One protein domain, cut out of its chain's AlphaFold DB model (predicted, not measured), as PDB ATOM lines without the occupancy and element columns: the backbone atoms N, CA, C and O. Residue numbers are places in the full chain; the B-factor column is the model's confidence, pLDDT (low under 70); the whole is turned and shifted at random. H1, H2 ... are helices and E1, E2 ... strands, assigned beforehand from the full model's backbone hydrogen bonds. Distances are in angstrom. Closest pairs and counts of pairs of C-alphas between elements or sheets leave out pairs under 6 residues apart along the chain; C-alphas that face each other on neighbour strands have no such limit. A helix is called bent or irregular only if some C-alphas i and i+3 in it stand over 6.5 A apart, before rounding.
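What this domain is: This is residues 44 to 54, 74 to 147 and 157 to 175 of the 178 residues of an uncharacterized protein of Saccharopolyspora sp. 7K502 (UniProt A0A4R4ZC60). Two sheets lie partly face to face as a sandwich: a strongly twisted six-stranded sheet, E1 E2 E3 E4 E8 E7, and a smaller three-stranded one, E6 E5 E9. One short helix, H1, only grazes the larger sheet. The printed part has 104 residues, with nine named strands and one named helix in the order E1 E2 E3 E4 E5 E6 E7 H1 E8 E9; the larger sheet is mixed, the smaller antiparallel, and the class is mostly strand. The whole is compact and rounded, with a radius of gyration of the C-alphas of 12.9 A and spans of 36 by 35 by 27 A.

Where its parts are: Begin with the larger sheet at C-alpha 44, (-25.713, 37.457, -34.505), where E1, residues 44 to 46, starts. Then look for E2, residues 49 to 54, 16.5 A long; E3, 74 to 79, 16.5 A; E4, 91 to 97, 19.3 A; E8, 157 to 163, 19.5 A; and E7, 126 to 128. The smaller sheet has E6, residues 119 to 122, E5, 101 to 108, 22.8 A, and E9, 167 to 174, 20.3 A, which ends at C-alpha 174, (-23.768, 59.097, -45.294). H1 is residues 139 to 145, 10.0 A long, and is irregular, but only just: C-alphas 140 and 143 are 6.9 A apart.

How they stand to each other: In the larger sheet, find inner strands E3 and E4, an antiparallel hairpin, with N 76 and O 94 at 2.8 A. E4 and E8 are antiparallel, with N 93 and O 161 at 2.9 A. Beyond E8 is edge strand E7, parallel to it at 28 degrees, with N 127 and O 160 at 2.9 A. On the other side of E3 is E2, antiparallel, with N 52 and O 75 at 2.7 A; E1 and E2 form a hairpin, with N 49 and O 46 at 2.9 A. In the smaller sheet, E5 is antiparallel to E9, with N 105 and O 171 at 2.9 A, and to E6, its hairpin partner, with N 119 and O 104 at 2.8 A. E9 bends by 55 degrees at residue 170. Between the sheets, the closest C-alphas of E2 and E9 are those of Phe 54 and Ala 172, 6.1 A apart; E4 and E9 are near each other, with 6 pairs within 10 A. H1 grazes the larger sheet with residues 141 to 145; 1 of its 3 O i to N i+4 pairs and 2 of its 4 O i to N i+3 pairs are within hydrogen-bond range.

The domain as a whole: The C-alphas farthest apart are those of Gly 112 and Asp 147, 37.5 A. Residues 55 to 73 and 148 to 156 are not printed; C-alphas 54 and 74 are 6.5 A apart, and 147 and 157 are 14.1 A apart. Of the links printed whole, E3 to E4 is long. The mean pLDDT of the printed part is 86.9; residues 110 to 113 and 143 to 147 are under 70.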
ATOM      1  N   GLU A  44     -24.437  38.162 -34.379       93.44
ATOM      2  CA  GLU A  44     -25.713  37.457 -34.505       93.44
ATOM      3  C   GLU A  44     -26.572  37.794 -33.280       93.44
ATOM      4  O   GLU A  44     -26.116  37.649 -32.143       93.44
ATOM      5  N   VAL A  45     -27.782  38.308 -33.504       92.94
ATOM      6  CA  VAL A  45     -28.709  38.717 -32.428       92.94
ATOM      7  C   VAL A  45     -29.829  37.700 -32.216       92.94
ATOM      8  O   VAL A  45     -30.364  37.592 -31.114       92.94
ATOM      9  N   ALA A  46     -30.141  36.924 -33.250       89.94
ATOM     10  CA  ALA A  46     -31.041  35.780 -33.229       89.94
ATOM     11  C   ALA A  46     -30.657  34.823 -34.377       89.94
ATOM     12  O   ALA A  46     -29.963  35.258 -35.297       89.94
ATOM     13  N   PRO A  47     -31.104  33.552 -34.367       87.19
ATOM     14  CA  PRO A  47     -30.826  32.618 -35.457       87.19
ATOM     15  C   PRO A  47     -31.231  33.188 -36.822       87.19
ATOM     16  O   PRO A  47     -32.407  33.456 -37.057       87.19
ATOM     17  N   GLY A  48     -30.253  33.375 -37.712       84.56
ATOM     18  CA  GLY A  48     -30.486  33.939 -39.051       84.56
ATOM     19  C   GLY A  48     -30.707  35.459 -39.090       84.56
ATOM     20  O   GLY A  48     -31.108  35.975 -40.134       84.56
ATOM     21  N   VAL A  49     -30.434  36.164 -37.984       89.88
ATOM     22  CA  VAL A  49     -30.499  37.627 -37.880       89.88
ATOM     23  C   VAL A  49     -29.146  38.177 -37.437       89.88
ATOM     24  O   VAL A  49     -28.688  37.939 -36.313       89.88
ATOM     25  N   VAL A  50     -28.508  38.945 -38.319       93.56
ATOM     26  CA  VAL A  50     -27.182  39.526 -38.082       93.56
ATOM     27  C   VAL A  50     -27.290  41.042 -38.023       93.56
ATOM     28  O   VAL A  50     -27.686  41.680 -38.989       93.56
ATOM     29  N   GLU A  51     -26.884  41.628 -36.902       95.19
ATOM     30  CA  GLU A  51     -26.765  43.075 -36.744       95.19
ATOM     31  C   GLU A  51     -25.320  43.493 -37.043       95.19
ATOM     32  O   GLU A  51     -24.373  42.989 -36.430       95.19
ATOM     33  N   LYS A  52     -25.137  44.420 -37.983       96.69
ATOM     34  CA  LYS A  52     -23.864  45.052 -38.334       96.69
ATOM     35  C   LYS A  52     -23.938  46.546 -38.039       96.69
ATOM     36  O   LYS A  52     -24.939  47.191 -38.317       96.69
ATOM     37  N   LYS A  53     -22.855  47.113 -37.517       97.06
ATOM     38  CA  LYS A  53     -22.680  48.558 -37.360       97.06
ATOM     39  C   LYS A  53     -21.508  49.037 -38.191       97.06
ATOM     40  O   LYS A  53     -20.413  48.482 -38.064       97.06
ATOM     41  N   PHE A  54     -21.746  50.070 -38.986       97.44
ATOM     42  CA  PHE A  54     -20.752  50.762 -39.796       97.44
ATOM     43  C   PHE A  54     -20.520  52.139 -39.190       97.44
ATOM     44  O   PHE A  54     -21.480  52.858 -38.943       97.44
ATOM     45  N   THR A  74     -26.661  51.388 -38.612       96.25
ATOM     46  CA  THR A  74     -27.005  50.053 -38.115       96.25
ATOM     47  C   THR A  74     -27.718  49.289 -39.217       96.25
ATOM     48  O   THR A  74     -28.627  49.809 -39.853       96.25
ATOM     49  N   VAL A  75     -27.287  48.060 -39.470       95.69
ATOM     50  CA  VAL A  75     -27.830  47.190 -40.507       95.69
ATOM     51  C   VAL A  75     -28.238  45.880 -39.870       95.69
ATOM     52  O   VAL A  75     -27.386  45.143 -39.380       95.69
ATOM     53  N   THR A  76     -29.522  45.569 -39.915       94.25
ATOM     54  CA  THR A  76     -30.055  44.275 -39.498       94.25
ATOM     55  C   THR A  76     -30.352  43.455 -40.741       94.25
ATOM     56  O   THR A  76     -31.187  43.819 -41.567       94.25
ATOM     57  N   GLU A  77     -29.625  42.359 -40.901       93.62
ATOM     58  CA  GLU A  77     -29.755  41.428 -42.010       93.62
ATOM     59  C   GLU A  77     -30.644  40.254 -41.595       93.62
ATOM     60  O   GLU A  77     -30.357  39.565 -40.615       93.62
ATOM     61  N   TYR A  78     -31.707  40.031 -42.364       90.62
ATOM     62  CA  TYR A  78     -32.665  38.945 -42.206       90.62
ATOM     63  C   TYR A  78     -32.515  37.965 -43.368       90.62
ATOM     64  O   TYR A  78     -32.626  38.358 -44.534       90.62
ATOM     65  N   ALA A  79     -32.318  36.682 -43.064       89.88
ATOM     66  CA  ALA A  79     -32.520  35.628 -44.053       89.88
ATOM     67  C   ALA A  79     -34.021  35.492 -44.354       89.88
ATOM     68  O   ALA A  79     -34.838  35.413 -43.435       89.88
ATOM     69  N   ILE A  80     -34.392  35.453 -45.632       86.06
ATOM     70  CA  ILE A  80     -35.783  35.229 -46.030       86.06
ATOM     71  C   ILE A  80     -36.064  33.724 -45.875       86.06
ATOM     72  O   ILE A  80     -35.374  32.915 -46.501       86.06
ATOM     73  N   PRO A  81     -37.029  33.308 -45.039       84.56
ATOM     74  CA  PRO A  81     -37.324  31.891 -44.861       84.56
ATOM     75  C   PRO A  81     -37.941  31.289 -46.129       84.56
ATOM     76  O   PRO A  81     -38.617  31.974 -46.893       84.56
ATOM     77  N   ASP A  82     -37.702  29.993 -46.340       87.12
ATOM     78  CA  ASP A  82     -38.341  29.167 -47.376       87.12
ATOM     79  C   ASP A  82     -38.170  29.633 -48.836       87.12
ATOM     80  O   ASP A  82     -38.818  29.100 -49.742       87.12
ATOM     81  N   VAL A  83     -37.252  30.568 -49.115       86.19
ATOM     82  CA  VAL A  83     -36.937  30.960 -50.493       86.19
ATOM     83  C   VAL A  83     -35.846  30.071 -51.098       86.19
ATOM     84  O   VAL A  83     -34.808  29.825 -50.478       86.19
ATOM     85  N   PRO A  84     -36.025  29.590 -52.341       87.75
ATOM     86  CA  PRO A  84     -34.970  28.877 -53.049       87.75
ATOM     87  C   PRO A  84     -33.706  29.730 -53.225       87.75
ATOM     88  O   PRO A  84     -33.790  30.920 -53.509       87.75
ATOM     89  N   MET A  85     -32.527  29.101 -53.232       83.81
ATOM     90  CA  MET A  85     -31.252  29.769 -53.580       83.81
ATOM     91  C   MET A  85     -31.197  30.313 -55.024       83.81
ATOM     92  O   MET A  85     -30.209  30.922 -55.420       83.81
ATOM     93  N   ALA A  86     -32.197  30.001 -55.853       83.56
ATOM     94  CA  ALA A  86     -32.346  30.537 -57.205       83.56
ATOM     95  C   ALA A  86     -33.232  31.796 -57.247       83.56
ATOM     96  O   ALA A  86     -33.404  32.384 -58.315       83.56
ATOM     97  N   SER A  87     -33.817  32.189 -56.114       88.25
ATOM     98  CA  SER A  87     -34.623  33.400 -55.997       88.25
ATOM     99  C   SER A  87     -33.781  34.650 -56.228       88.25
ATOM    100  O   SER A  87     -32.586  34.684 -55.942       88.25
ATOM    101  N   LYS A  88     -34.428  35.714 -56.723       87.38
ATOM    102  CA  LYS A  88     -33.785  37.021 -56.940       87.38
ATOM    103  C   LYS A  88     -33.190  37.582 -55.641       87.38
ATOM    104  O   LYS A  88     -32.097  38.152 -55.663       87.38
ATOM    105  N   PHE A  89     -33.914  37.394 -54.538       90.75
ATOM    106  CA  PHE A  89     -33.554  37.840 -53.201       90.75
ATOM    107  C   PHE A  89     -33.617  36.661 -52.236       90.75
ATOM    108  O   PHE A  89     -34.560  35.869 -52.282       90.75
ATOM    109  N   THR A  90     -32.619  36.566 -51.368       92.00
ATOM    110  CA  THR A  90     -32.579  35.591 -50.270       92.00
ATOM    111  C   THR A  90     -32.395  36.262 -48.918       92.00
ATOM    112  O   THR A  90     -32.642  35.623 -47.901       92.00
ATOM    113  N   ASN A  91     -32.004  37.543 -48.906       91.88
ATOM    114  CA  ASN A  91     -31.774  38.339 -47.709       91.88
ATOM    115  C   ASN A  91     -32.476  39.697 -47.842       91.88
ATOM    116  O   ASN A  91     -32.570  40.268 -48.934       91.88
ATOM    117  N   ALA A  92     -32.899  40.244 -46.709       92.19
ATOM    118  CA  ALA A  92     -33.327  41.628 -46.586       92.19
ATOM    119  C   ALA A  92     -32.468  42.338 -45.544       92.19
ATOM    120  O   ALA A  92     -32.203  41.796 -44.476       92.19
ATOM    121  N   GLN A  93     -32.026  43.548 -45.858       94.12
ATOM    122  CA  GLN A  93     -31.248  44.382 -44.953       94.12
ATOM    123  C   GLN A  93     -32.086  45.591 -44.573       94.12
ATOM    124  O   GLN A  93     -32.437  46.390 -45.436       94.12
ATOM    125  N   GLN A  94     -32.405  45.714 -43.292       93.00
ATOM    126  CA  GLN A  94     -32.973  46.927 -42.728       93.00
ATOM    127  C   GLN A  94     -31.826  47.810 -42.253       93.00
ATOM    128  O   GLN A  94     -31.054  47.420 -41.380       93.00
ATOM    129  N   ILE A  95     -31.701  48.983 -42.855       94.50
ATOM    130  CA  ILE A  95     -30.623  49.930 -42.622       94.50
ATOM    131  C   ILE A  95     -31.212  51.143 -41.913       94.50
ATOM    132  O   ILE A  95     -32.006  51.877 -42.491       94.50
ATOM    133  N   GLU A  96     -30.827  51.339 -40.660       93.56
ATOM    134  CA  GLU A  96     -31.278  52.436 -39.813       93.56
ATOM    135  C   GLU A  96     -30.165  53.479 -39.688       93.56
ATOM    136  O   GLU A  96     -29.028  53.162 -39.312       93.56
ATOM    137  N   SER A  97     -30.493  54.732 -40.012       93.25
ATOM    138  CA  SER A  97     -29.551  55.846 -39.913       93.25
ATOM    139  C   SER A  97     -30.246  57.209 -39.869       93.25
ATOM    140  O   SER A  97     -31.378  57.365 -40.325       93.25
ATOM    141  N   GLU A  98     -29.525  58.213 -39.378       93.25
ATOM    142  CA  GLU A  98     -29.894  59.630 -39.467       93.25
ATOM    143  C   GLU A  98     -29.529  60.249 -40.833       93.25
ATOM    144  O   GLU A  98     -29.997  61.343 -41.160       93.25
ATOM    145  N   CYS A  99     -28.711  59.571 -41.655       92.06
ATOM    146  CA  CYS A  99     -28.366  60.051 -42.997       92.06
ATOM    147  C   CYS A  99     -29.633  60.215 -43.852       92.06
ATOM    148  O   CYS A  99     -30.524  59.366 -43.821       92.06
ATOM    149  N   THR A 100     -29.703  61.254 -44.684       90.44
ATOM    150  CA  THR A 100     -30.785  61.382 -45.678       90.44
ATOM    151  C   THR A 100     -30.572  60.488 -46.893       90.44
ATOM    152  O   THR A 100     -31.546  60.016 -47.470       90.44
ATOM    153  N   ARG A 101     -29.312  60.252 -47.268       93.50
ATOM    154  CA  ARG A 101     -28.896  59.395 -48.377       93.50
ATOM    155  C   ARG A 101     -27.695  58.564 -47.938       93.50
ATOM    156  O   ARG A 101     -26.842  59.047 -47.189       93.50
ATOM    157  N   LEU A 102     -27.650  57.317 -48.385       95.25
ATOM    158  CA  LEU A 102     -26.617  56.351 -48.035       95.25
ATOM    159  C   LEU A 102     -25.881  55.890 -49.287       95.25
ATOM    160  O   LEU A 102     -26.515  55.619 -50.304       95.25
ATOM    161  N   SER A 103     -24.561  55.752 -49.185       95.88
ATOM    162  CA  SER A 103     -23.726  55.064 -50.169       95.88
ATOM    163  C   SER A 103     -23.361  53.686 -49.642       95.88
ATOM    164  O   SER A 103     -22.694  53.551 -48.611       95.88
ATOM    165  N   LEU A 104     -23.834  52.650 -50.327       96.00
ATOM    166  CA  LEU A 104     -23.675  51.261 -49.918       96.00
ATOM    167  C   LEU A 104     -22.694  50.551 -50.847       96.00
ATOM    168  O   LEU A 104     -22.884  50.536 -52.062       96.00
ATOM    169  N   ARG A 105     -21.664  49.899 -50.300       94.50
ATOM    170  CA  ARG A 105     -20.774  49.039 -51.096       94.50
ATOM    171  C   ARG A 105     -20.921  47.590 -50.711       94.50
ATOM    172  O   ARG A 105     -20.812  47.231 -49.539       94.50
ATOM    173  N   TYR A 106     -21.059  46.759 -51.732       92.88
ATOM    174  CA  TYR A 106     -21.161  45.321 -51.576       92.88
ATOM    175  C   TYR A 106     -19.997  44.620 -52.262       92.88
ATOM    176  O   TYR A 106     -19.495  45.054 -53.307       92.88
ATOM    177  N   ARG A 107     -19.590  43.494 -51.681       90.81
ATOM    178  CA  ARG A 107     -18.685  42.538 -52.318       90.81
ATOM    179  C   ARG A 107     -19.435  41.266 -52.673       90.81
ATOM    180  O   ARG A 107     -20.300  40.826 -51.924       90.81
ATOM    181  N   PHE A 108     -19.078  40.669 -53.804       88.19
ATOM    182  CA  PHE A 108     -19.598  39.368 -54.211       88.19
ATOM    183  C   PHE A 108     -18.696  38.237 -53.697       88.19
ATOM    184  O   PHE A 108     -17.485  38.249 -53.935       88.19
ATOM    185  N   TYR A 109     -19.283  37.247 -53.025       80.12
ATOM    186  CA  TYR A 109     -18.614  36.036 -52.550       80.12
ATOM    187  C   TYR A 109     -18.333  35.054 -53.703       80.12
ATOM    188  O   TYR A 109     -18.983  34.019 -53.846       80.12
ATOM    189  N   SER A 110     -17.337  35.356 -54.538       69.81
ATOM    190  CA  SER A 110     -16.779  34.410 -55.518       69.81
ATOM    191  C   SER A 110     -15.259  34.288 -55.403       69.81
ATOM    192  O   SER A 110     -14.614  35.064 -54.699       69.81
ATOM    193  N   GLN A 111     -14.674  33.299 -56.098       52.66
ATOM    194  CA  GLN A 111     -13.220  33.053 -56.192       52.66
ATOM    195  C   GLN A 111     -12.481  34.134 -57.017       52.66
ATOM    196  O   GLN A 111     -11.735  33.843 -57.948       52.66
ATOM    197  N   GLY A 112     -12.726  35.396 -56.683       58.38
ATOM    198  CA  GLY A 112     -12.277  36.596 -57.371       58.38
ATOM    199  C   GLY A 112     -13.154  37.751 -56.906       58.38
ATOM    200  O   GLY A 112     -14.148  38.065 -57.552       58.38
ATOM    201  N   THR A 113     -12.835  38.327 -55.746       65.25
ATOM    202  CA  THR A 113     -13.625  39.396 -55.127       65.25
ATOM    203  C   THR A 113     -13.732  40.590 -56.074       65.25
ATOM    204  O   THR A 113     -12.760  41.317 -56.270       65.25
ATOM    205  N   VAL A 114     -14.913  40.815 -56.648       71.31
ATOM    206  CA  VAL A 114     -15.222  42.044 -57.386       71.31
ATOM    207  C   VAL A 114     -16.018  42.945 -56.452       71.31
ATOM    208  O   VAL A 114     -17.133  42.608 -56.051       71.31
ATOM    209  N   ALA A 115     -15.420  44.074 -56.073       72.44
ATOM    210  CA  ALA A 115     -16.146  45.154 -55.421       72.44
ATOM    211  C   ALA A 115     -17.064  45.810 -56.456       72.44
ATOM    212  O   ALA A 115     -16.615  46.142 -57.556       72.44
ATOM    213  N   GLN A 116     -18.341  45.968 -56.120       79.19
ATOM    214  CA  GLN A 116     -19.260  46.696 -56.985       79.19
ATOM    215  C   GLN A 116     -19.089  48.208 -56.821       79.19
ATOM    216  O   GLN A 116     -18.517  48.687 -55.835       79.19
ATOM    217  N   ALA A 117     -19.572  48.955 -57.814       86.31
ATOM    218  CA  ALA A 117     -19.749  50.391 -57.660       86.31
ATOM    219  C   ALA A 117     -20.675  50.664 -56.458       86.31
ATOM    220  O   ALA A 117     -21.531  49.826 -56.158       86.31
ATOM    221  N   PRO A 118     -20.496  51.791 -55.753       91.12
ATOM    222  CA  PRO A 118     -21.403  52.162 -54.680       91.12
ATOM    223  C   PRO A 118     -22.830  52.315 -55.193       91.12
ATOM    224  O   PRO A 118     -23.052  52.814 -56.298       91.12
ATOM    225  N   LEU A 119     -23.773  51.889 -54.367       92.94
ATOM    226  CA  LEU A 119     -25.191  52.108 -54.549       92.94
ATOM    227  C   LEU A 119     -25.609  53.292 -53.674       92.94
ATOM    228  O   LEU A 119     -25.670  53.152 -52.453       92.94
ATOM    229  N   ASP A 120     -25.895  54.432 -54.300       94.19
ATOM    230  CA  ASP A 120     -26.331  55.644 -53.602       94.19
ATOM    231  C   ASP A 120     -27.858  55.733 -53.608       94.19
ATOM    232  O   ASP A 120     -28.461  55.917 -54.669       94.19
ATOM    233  N   VAL A 121     -28.483  55.632 -52.439       93.12
ATOM    234  CA  VAL A 121     -29.940  55.486 -52.279       93.12
ATOM    235  C   VAL A 121     -30.468  56.358 -51.150       93.12
ATOM    236  O   VAL A 121     -29.775  56.590 -50.156       93.12
ATOM    237  N   ASP A 122     -31.689  56.865 -51.309       91.69
ATOM    238  CA  ASP A 122     -32.314  57.693 -50.280       91.69
ATOM    239  C   ASP A 122     -32.744  56.823 -49.097       91.69
ATOM    240  O   ASP A 122     -33.201  55.683 -49.243       91.69
ATOM    241  N   ASN A 123     -32.559  57.362 -47.896       86.12
ATOM    242  CA  ASN A 123     -32.890  56.672 -46.666       86.12
ATOM    243  C   ASN A 123     -34.375  56.876 -46.353       86.12
ATOM    244  O   ASN A 123     -34.728  57.805 -45.648       86.12
ATOM    245  N   ASP A 124     -35.241  56.084 -46.968       86.31
ATOM    246  CA  ASP A 124     -36.690  55.935 -46.700       86.31
ATOM    247  C   ASP A 124     -37.353  55.062 -47.783       86.31
ATOM    248  O   ASP A 124     -38.560  55.127 -48.033       86.31
ATOM    249  N   GLN A 125     -36.548  54.234 -48.453       87.44
ATOM    250  CA  GLN A 125     -36.944  53.478 -49.631       87.44
ATOM    251  C   GLN A 125     -36.854  51.973 -49.379       87.44
ATOM    252  O   GLN A 125     -36.190  51.501 -48.456       87.44
ATOM    253  N   ILE A 126     -37.525  51.210 -50.238       88.88
ATOM    254  CA  ILE A 126     -37.297  49.775 -50.402       88.88
ATOM    255  C   ILE A 126     -36.713  49.596 -51.793       88.88
ATOM    256  O   ILE A 126     -37.365  49.959 -52.773       88.88
ATOM    257  N   VAL A 127     -35.494  49.074 -51.886       91.50
ATOM    258  CA  VAL A 127     -34.748  49.016 -53.148       91.50
ATOM    259  C   VAL A 127     -34.110  47.653 -53.392       91.50
ATOM    260  O   VAL A 127     -33.752  46.916 -52.470       91.50
ATOM    261  N   SER A 128     -33.928  47.332 -54.667       89.50
ATOM    262  CA  SER A 128     -33.090  46.230 -55.134       89.50
ATOM    263  C   SER A 128     -31.615  46.616 -55.023       89.50
ATOM    264  O   SER A 128     -31.198  47.650 -55.543       89.50
ATOM    265  N   PHE A 129     -30.790  45.759 -54.415       88.75
ATOM    266  CA  PHE A 129     -29.338  45.971 -54.389       88.75
ATOM    267  C   PHE A 129     -28.719  46.052 -55.802       88.75
ATOM    268  O   PHE A 129     -27.733  46.753 -56.006       88.75
ATOM    269  N   TYR A 130     -29.281  45.347 -56.789       84.25
ATOM    270  CA  TYR A 130     -28.659  45.204 -58.109       84.25
ATOM    271  C   TYR A 130     -28.545  46.519 -58.889       84.25
ATOM    272  O   TYR A 130     -27.623  46.682 -59.685       84.25
ATOM    273  N   ASP A 131     -29.508  47.419 -58.704       84.88
ATOM    274  CA  ASP A 131     -29.670  48.626 -59.517       84.88
ATOM    275  C   ASP A 131     -30.253  49.824 -58.752       84.88
ATOM    276  O   ASP A 131     -30.423  50.891 -59.338       84.88
ATOM    277  N   GLY A 132     -30.572  49.672 -57.463       86.25
ATOM    278  CA  GLY A 132     -31.225  50.712 -56.667       86.25
ATOM    279  C   GLY A 132     -32.672  50.977 -57.052       86.25
ATOM    280  O   GLY A 132     -33.253  51.948 -56.572       86.25
ATOM    281  N   SER A 133     -33.258  50.160 -57.932       89.38
ATOM    282  CA  SER A 133     -34.643  50.358 -58.345       89.38
ATOM    283  C   SER A 133     -35.593  50.108 -57.167       89.38
ATOM    284  O   SER A 133     -35.334  49.207 -56.361       89.38
ATOM    285  N   PRO A 134     -36.684  50.888 -57.040       90.00
ATOM    286  CA  PRO A 134     -37.700  50.631 -56.031       90.00
ATOM    287  C   PRO A 134     -38.290  49.227 -56.170       90.00
ATOM    288  O   PRO A 134     -38.611  48.790 -57.275       90.00
ATOM    289  N   GLU A 135     -38.485  48.550 -55.044       88.44
ATOM    290  CA  GLU A 135     -39.044  47.200 -54.981       88.44
ATOM    291  C   GLU A 135     -40.250  47.146 -54.042       88.44
ATOM    292  O   GLU A 135     -40.355  47.892 -53.066       88.44
ATOM    293  N   ALA A 136     -41.172  46.227 -54.325       83.31
ATOM    294  CA  ALA A 136     -42.211  45.877 -53.366       83.31
ATOM    295  C   ALA A 136     -41.625  44.935 -52.306       83.31
ATOM    296  O   ALA A 136     -40.858  44.030 -52.638       83.31
ATOM    297  N   ILE A 137     -42.017  45.110 -51.041       76.00
ATOM    298  CA  ILE A 137     -41.675  44.143 -49.993       76.00
ATOM    299  C   ILE A 137     -42.384  42.817 -50.327       76.00
ATOM    300  O   ILE A 137     -43.608  42.820 -50.489       76.00
ATOM    301  N   PRO A 138     -41.658  41.690 -50.431       73.44
ATOM    302  CA  PRO A 138     -42.266  40.365 -50.519       73.44
ATOM    303  C   PRO A 138     -43.254  40.137 -49.369       73.44
ATOM    304  O   PRO A 138     -42.964  40.506 -48.232       73.44
ATOM    305  N   ALA A 139     -44.409  39.522 -49.631       78.44
ATOM    306  CA  ALA A 139     -45.457  39.327 -48.621       78.44
ATOM    307  C   ALA A 139     -44.941  38.578 -47.375       78.44
ATOM    308  O   ALA A 139     -45.344  38.859 -46.248       78.44
ATOM    309  N   GLU A 140     -43.991  37.670 -47.580       70.56
ATOM    310  CA  GLU A 140     -43.300  36.882 -46.559       70.56
ATOM    311  C   GLU A 140     -42.456  37.749 -45.612       70.56
ATOM    312  O   GLU A 140     -42.207  37.374 -44.468       70.56
ATOM    313  N   LEU A 141     -42.030  38.920 -46.085       70.56
ATOM    314  CA  LEU A 141     -41.223  39.877 -45.342       70.56
ATOM    315  C   LEU A 141     -42.038  41.010 -44.735       70.56
ATOM    316  O   LEU A 141     -41.525  41.695 -43.854       70.56
ATOM    317  N   GLU A 142     -43.295  41.213 -45.138       74.75
ATOM    318  CA  GLU A 142     -44.105  42.303 -44.590       74.75
ATOM    319  C   GLU A 142     -44.235  42.208 -43.066       74.75
ATOM    320  O   GLU A 142     -44.126  43.228 -42.396       74.75
ATOM    321  N   GLY A 143     -44.379  41.005 -42.501       67.44
ATOM    322  CA  GLY A 143     -44.455  40.811 -41.046       67.44
ATOM    323  C   GLY A 143     -43.117  40.924 -40.307       67.44
ATOM    324  O   GLY A 143     -43.115  41.167 -39.107       67.44
ATOM    325  N   ILE A 144     -41.994  40.754 -41.010       65.00
ATOM    326  CA  ILE A 144     -40.636  40.820 -40.440       65.00
ATOM    327  C   ILE A 144     -40.105  42.256 -40.503       65.00
ATOM    328  O   ILE A 144     -39.427  42.716 -39.594       65.00
ATOM    329  N   ILE A 145     -40.434  42.968 -41.582       65.06
ATOM    330  CA  ILE A 145     -39.907  44.296 -41.894       65.06
ATOM    331  C   ILE A 145     -40.834  45.415 -41.404       65.06
ATOM    332  O   ILE A 145     -40.344  46.465 -40.995       65.06
ATOM    333  N   ARG A 146     -42.167  45.234 -41.426       60.97
ATOM    334  CA  ARG A 146     -43.107  46.286 -40.980       60.97
ATOM    335  C   ARG A 146     -43.271  46.380 -39.462       60.97
ATOM    336  O   ARG A 146     -43.989  47.272 -39.019       60.97
ATOM    337  N   ASP A 147     -42.618  45.530 -38.673       52.84
ATOM    338  CA  ASP A 147     -42.597  45.682 -37.215       52.84
ATOM    339  C   ASP A 147     -41.179  45.669 -36.627       52.84
ATOM    340  O   ASP A 147     -40.702  44.624 -36.187       52.84
ATOM    341  N   LYS A 157     -34.705  57.262 -39.972       75.56
ATOM    342  CA  LYS A 157     -35.065  56.858 -41.324       75.56
ATOM    343  C   LYS A 157     -34.532  55.444 -41.588       75.56
ATOM    344  O   LYS A 157     -33.397  55.121 -41.224       75.56
ATOM    345  N   SER A 158     -35.387  54.605 -42.171       86.12
ATOM    346  CA  SER A 158     -35.091  53.199 -42.438       86.12
ATOM    347  C   SER A 158     -35.137  52.938 -43.937       86.12
ATOM    348  O   SER A 158     -36.158  53.164 -44.584       86.12
ATOM    349  N   LEU A 159     -34.049  52.388 -44.460       90.50
ATOM    350  CA  LEU A 159     -33.914  51.880 -45.818       90.50
ATOM    351  C   LEU A 159     -33.987  50.353 -45.786       90.50
ATOM    352  O   LEU A 159     -33.365  49.714 -44.943       90.50
ATOM    353  N   ILE A 160     -34.727  49.755 -46.712       92.44
ATOM    354  CA  ILE A 160     -34.764  48.304 -46.891       92.44
ATOM    355  C   ILE A 160     -34.074  47.964 -48.203       92.44
ATOM    356  O   ILE A 160     -34.490  48.421 -49.265       92.44
ATOM    357  N   VAL A 161     -33.044  47.126 -48.142       93.69
ATOM    358  CA  VAL A 161     -32.355  46.631 -49.335       93.69
ATOM    359  C   VAL A 161     -32.577  45.135 -49.484       93.69
ATOM    360  O   VAL A 161     -32.229  44.345 -48.604       93.69
ATOM    361  N   LEU A 162     -33.142  44.736 -50.620       92.94
ATOM    362  CA  LEU A 162     -33.319  43.336 -50.987       92.94
ATOM    363  C   LEU A 162     -32.101  42.856 -51.775       92.94
ATOM    364  O   LEU A 162     -31.703  43.461 -52.775       92.94
ATOM    365  N   SER A 163     -31.499  41.756 -51.328       93.44
ATOM    366  CA  SER A 163     -30.271  41.219 -51.916       93.44
ATOM    367  C   SER A 163     -30.244  39.690 -51.886       93.44
ATOM    368  O   SER A 163     -31.116  39.028 -51.322       93.44
ATOM    369  N   HIS A 164     -29.250  39.114 -52.553       92.94
ATOM    370  CA  HIS A 164     -28.948  37.686 -52.492       92.94
ATOM    371  C   HIS A 164     -27.755  37.476 -51.549       92.94
ATOM    372  O   HIS A 164     -26.833  38.287 -51.552       92.94
ATOM    373  N   ASP A 165     -27.729  36.366 -50.813       91.25
ATOM    374  CA  ASP A 165     -26.702  35.994 -49.816       91.25
ATOM    375  C   ASP A 165     -25.256  35.949 -50.341       91.25
ATOM    376  O   ASP A 165     -24.293  35.947 -49.575       91.25
ATOM    377  N   ARG A 166     -25.081  35.960 -51.665       90.62
ATOM    378  CA  ARG A 166     -23.777  36.055 -52.323       90.62
ATOM    379  C   ARG A 166     -23.200  37.464 -52.277       90.62
ATOM    380  O   ARG A 166     -22.037  37.632 -52.638       90.62
ATOM    381  N   TYR A 167     -23.985  38.463 -51.889       91.56
ATOM    382  CA  TYR A 167     -23.552  39.843 -51.745       91.56
ATOM    383  C   TYR A 167     -23.483  40.210 -50.273       91.56
ATOM    384  O   TYR A 167     -24.449  40.080 -49.533       91.56
ATOM    385  N   GLU A 168     -22.336  40.724 -49.860       92.56
ATOM    386  CA  GLU A 168     -22.139  41.215 -48.507       92.56
ATOM    387  C   GLU A 168     -21.930  42.718 -48.526       92.56
ATOM    388  O   GLU A 168     -21.026  43.210 -49.206       92.56
ATOM    389  N   LEU A 169     -22.729  43.425 -47.731       94.44
ATOM    390  CA  LEU A 169     -22.518  44.836 -47.441       94.44
ATOM    391  C   LEU A 169     -21.234  45.002 -46.617       94.44
ATOM    392  O   LEU A 169     -21.132  44.491 -45.501       94.44
ATOM    393  N   VAL A 170     -20.260  45.721 -47.173       94.06
ATOM    394  CA  VAL A 170     -18.943  45.962 -46.557       94.06
ATOM    395  C   VAL A 170     -18.726  47.409 -46.139       94.06
ATOM    396  O   VAL A 170     -17.800  47.686 -45.381       94.06
ATOM    397  N   GLN A 171     -19.571  48.323 -46.610       95.31
ATOM    398  CA  GLN A 171     -19.504  49.741 -46.280       95.31
ATOM    399  C   GLN A 171     -20.895  50.360 -46.424       95.31
ATOM    400  O   GLN A 171     -21.585  50.083 -47.405       95.31
ATOM    401  N   ALA A 172     -21.270  51.201 -45.466       96.38
ATOM    402  CA  ALA A 172     -22.455  52.044 -45.509       96.38
ATOM    403  C   ALA A 172     -22.082  53.407 -44.920       96.38
ATOM    404  O   ALA A 172     -21.605  53.466 -43.787       96.38
ATOM    405  N   GLU A 173     -22.245  54.473 -45.699       95.38
ATOM    406  CA  GLU A 173     -21.804  55.827 -45.335       95.38
ATOM    407  C   GLU A 173     -22.873  56.861 -45.685       95.38
ATOM    408  O   GLU A 173     -23.588  56.698 -46.676       95.38
ATOM    409  N   CYS A 174     -22.964  57.940 -44.901       95.12
ATOM    410  CA  CYS A 174     -23.768  59.097 -45.294       95.12
ATOM    411  C   CYS A 174     -23.151  59.759 -46.530       95.12
ATOM    412  O   CYS A 174     -21.935  59.954 -46.589       95.12
ATOM    413  N   VAL A 175     -23.989  60.190 -47.469       94.25
ATOM    414  CA  VAL A 175     -23.572  61.036 -48.595       94.25
ATOM    415  C   VAL A 175     -24.497  62.235 -48.750       94.25
ATOM    416  O   VAL A 175     -25.652  62.205 -48.328       94.25
TER     417      VAL A 175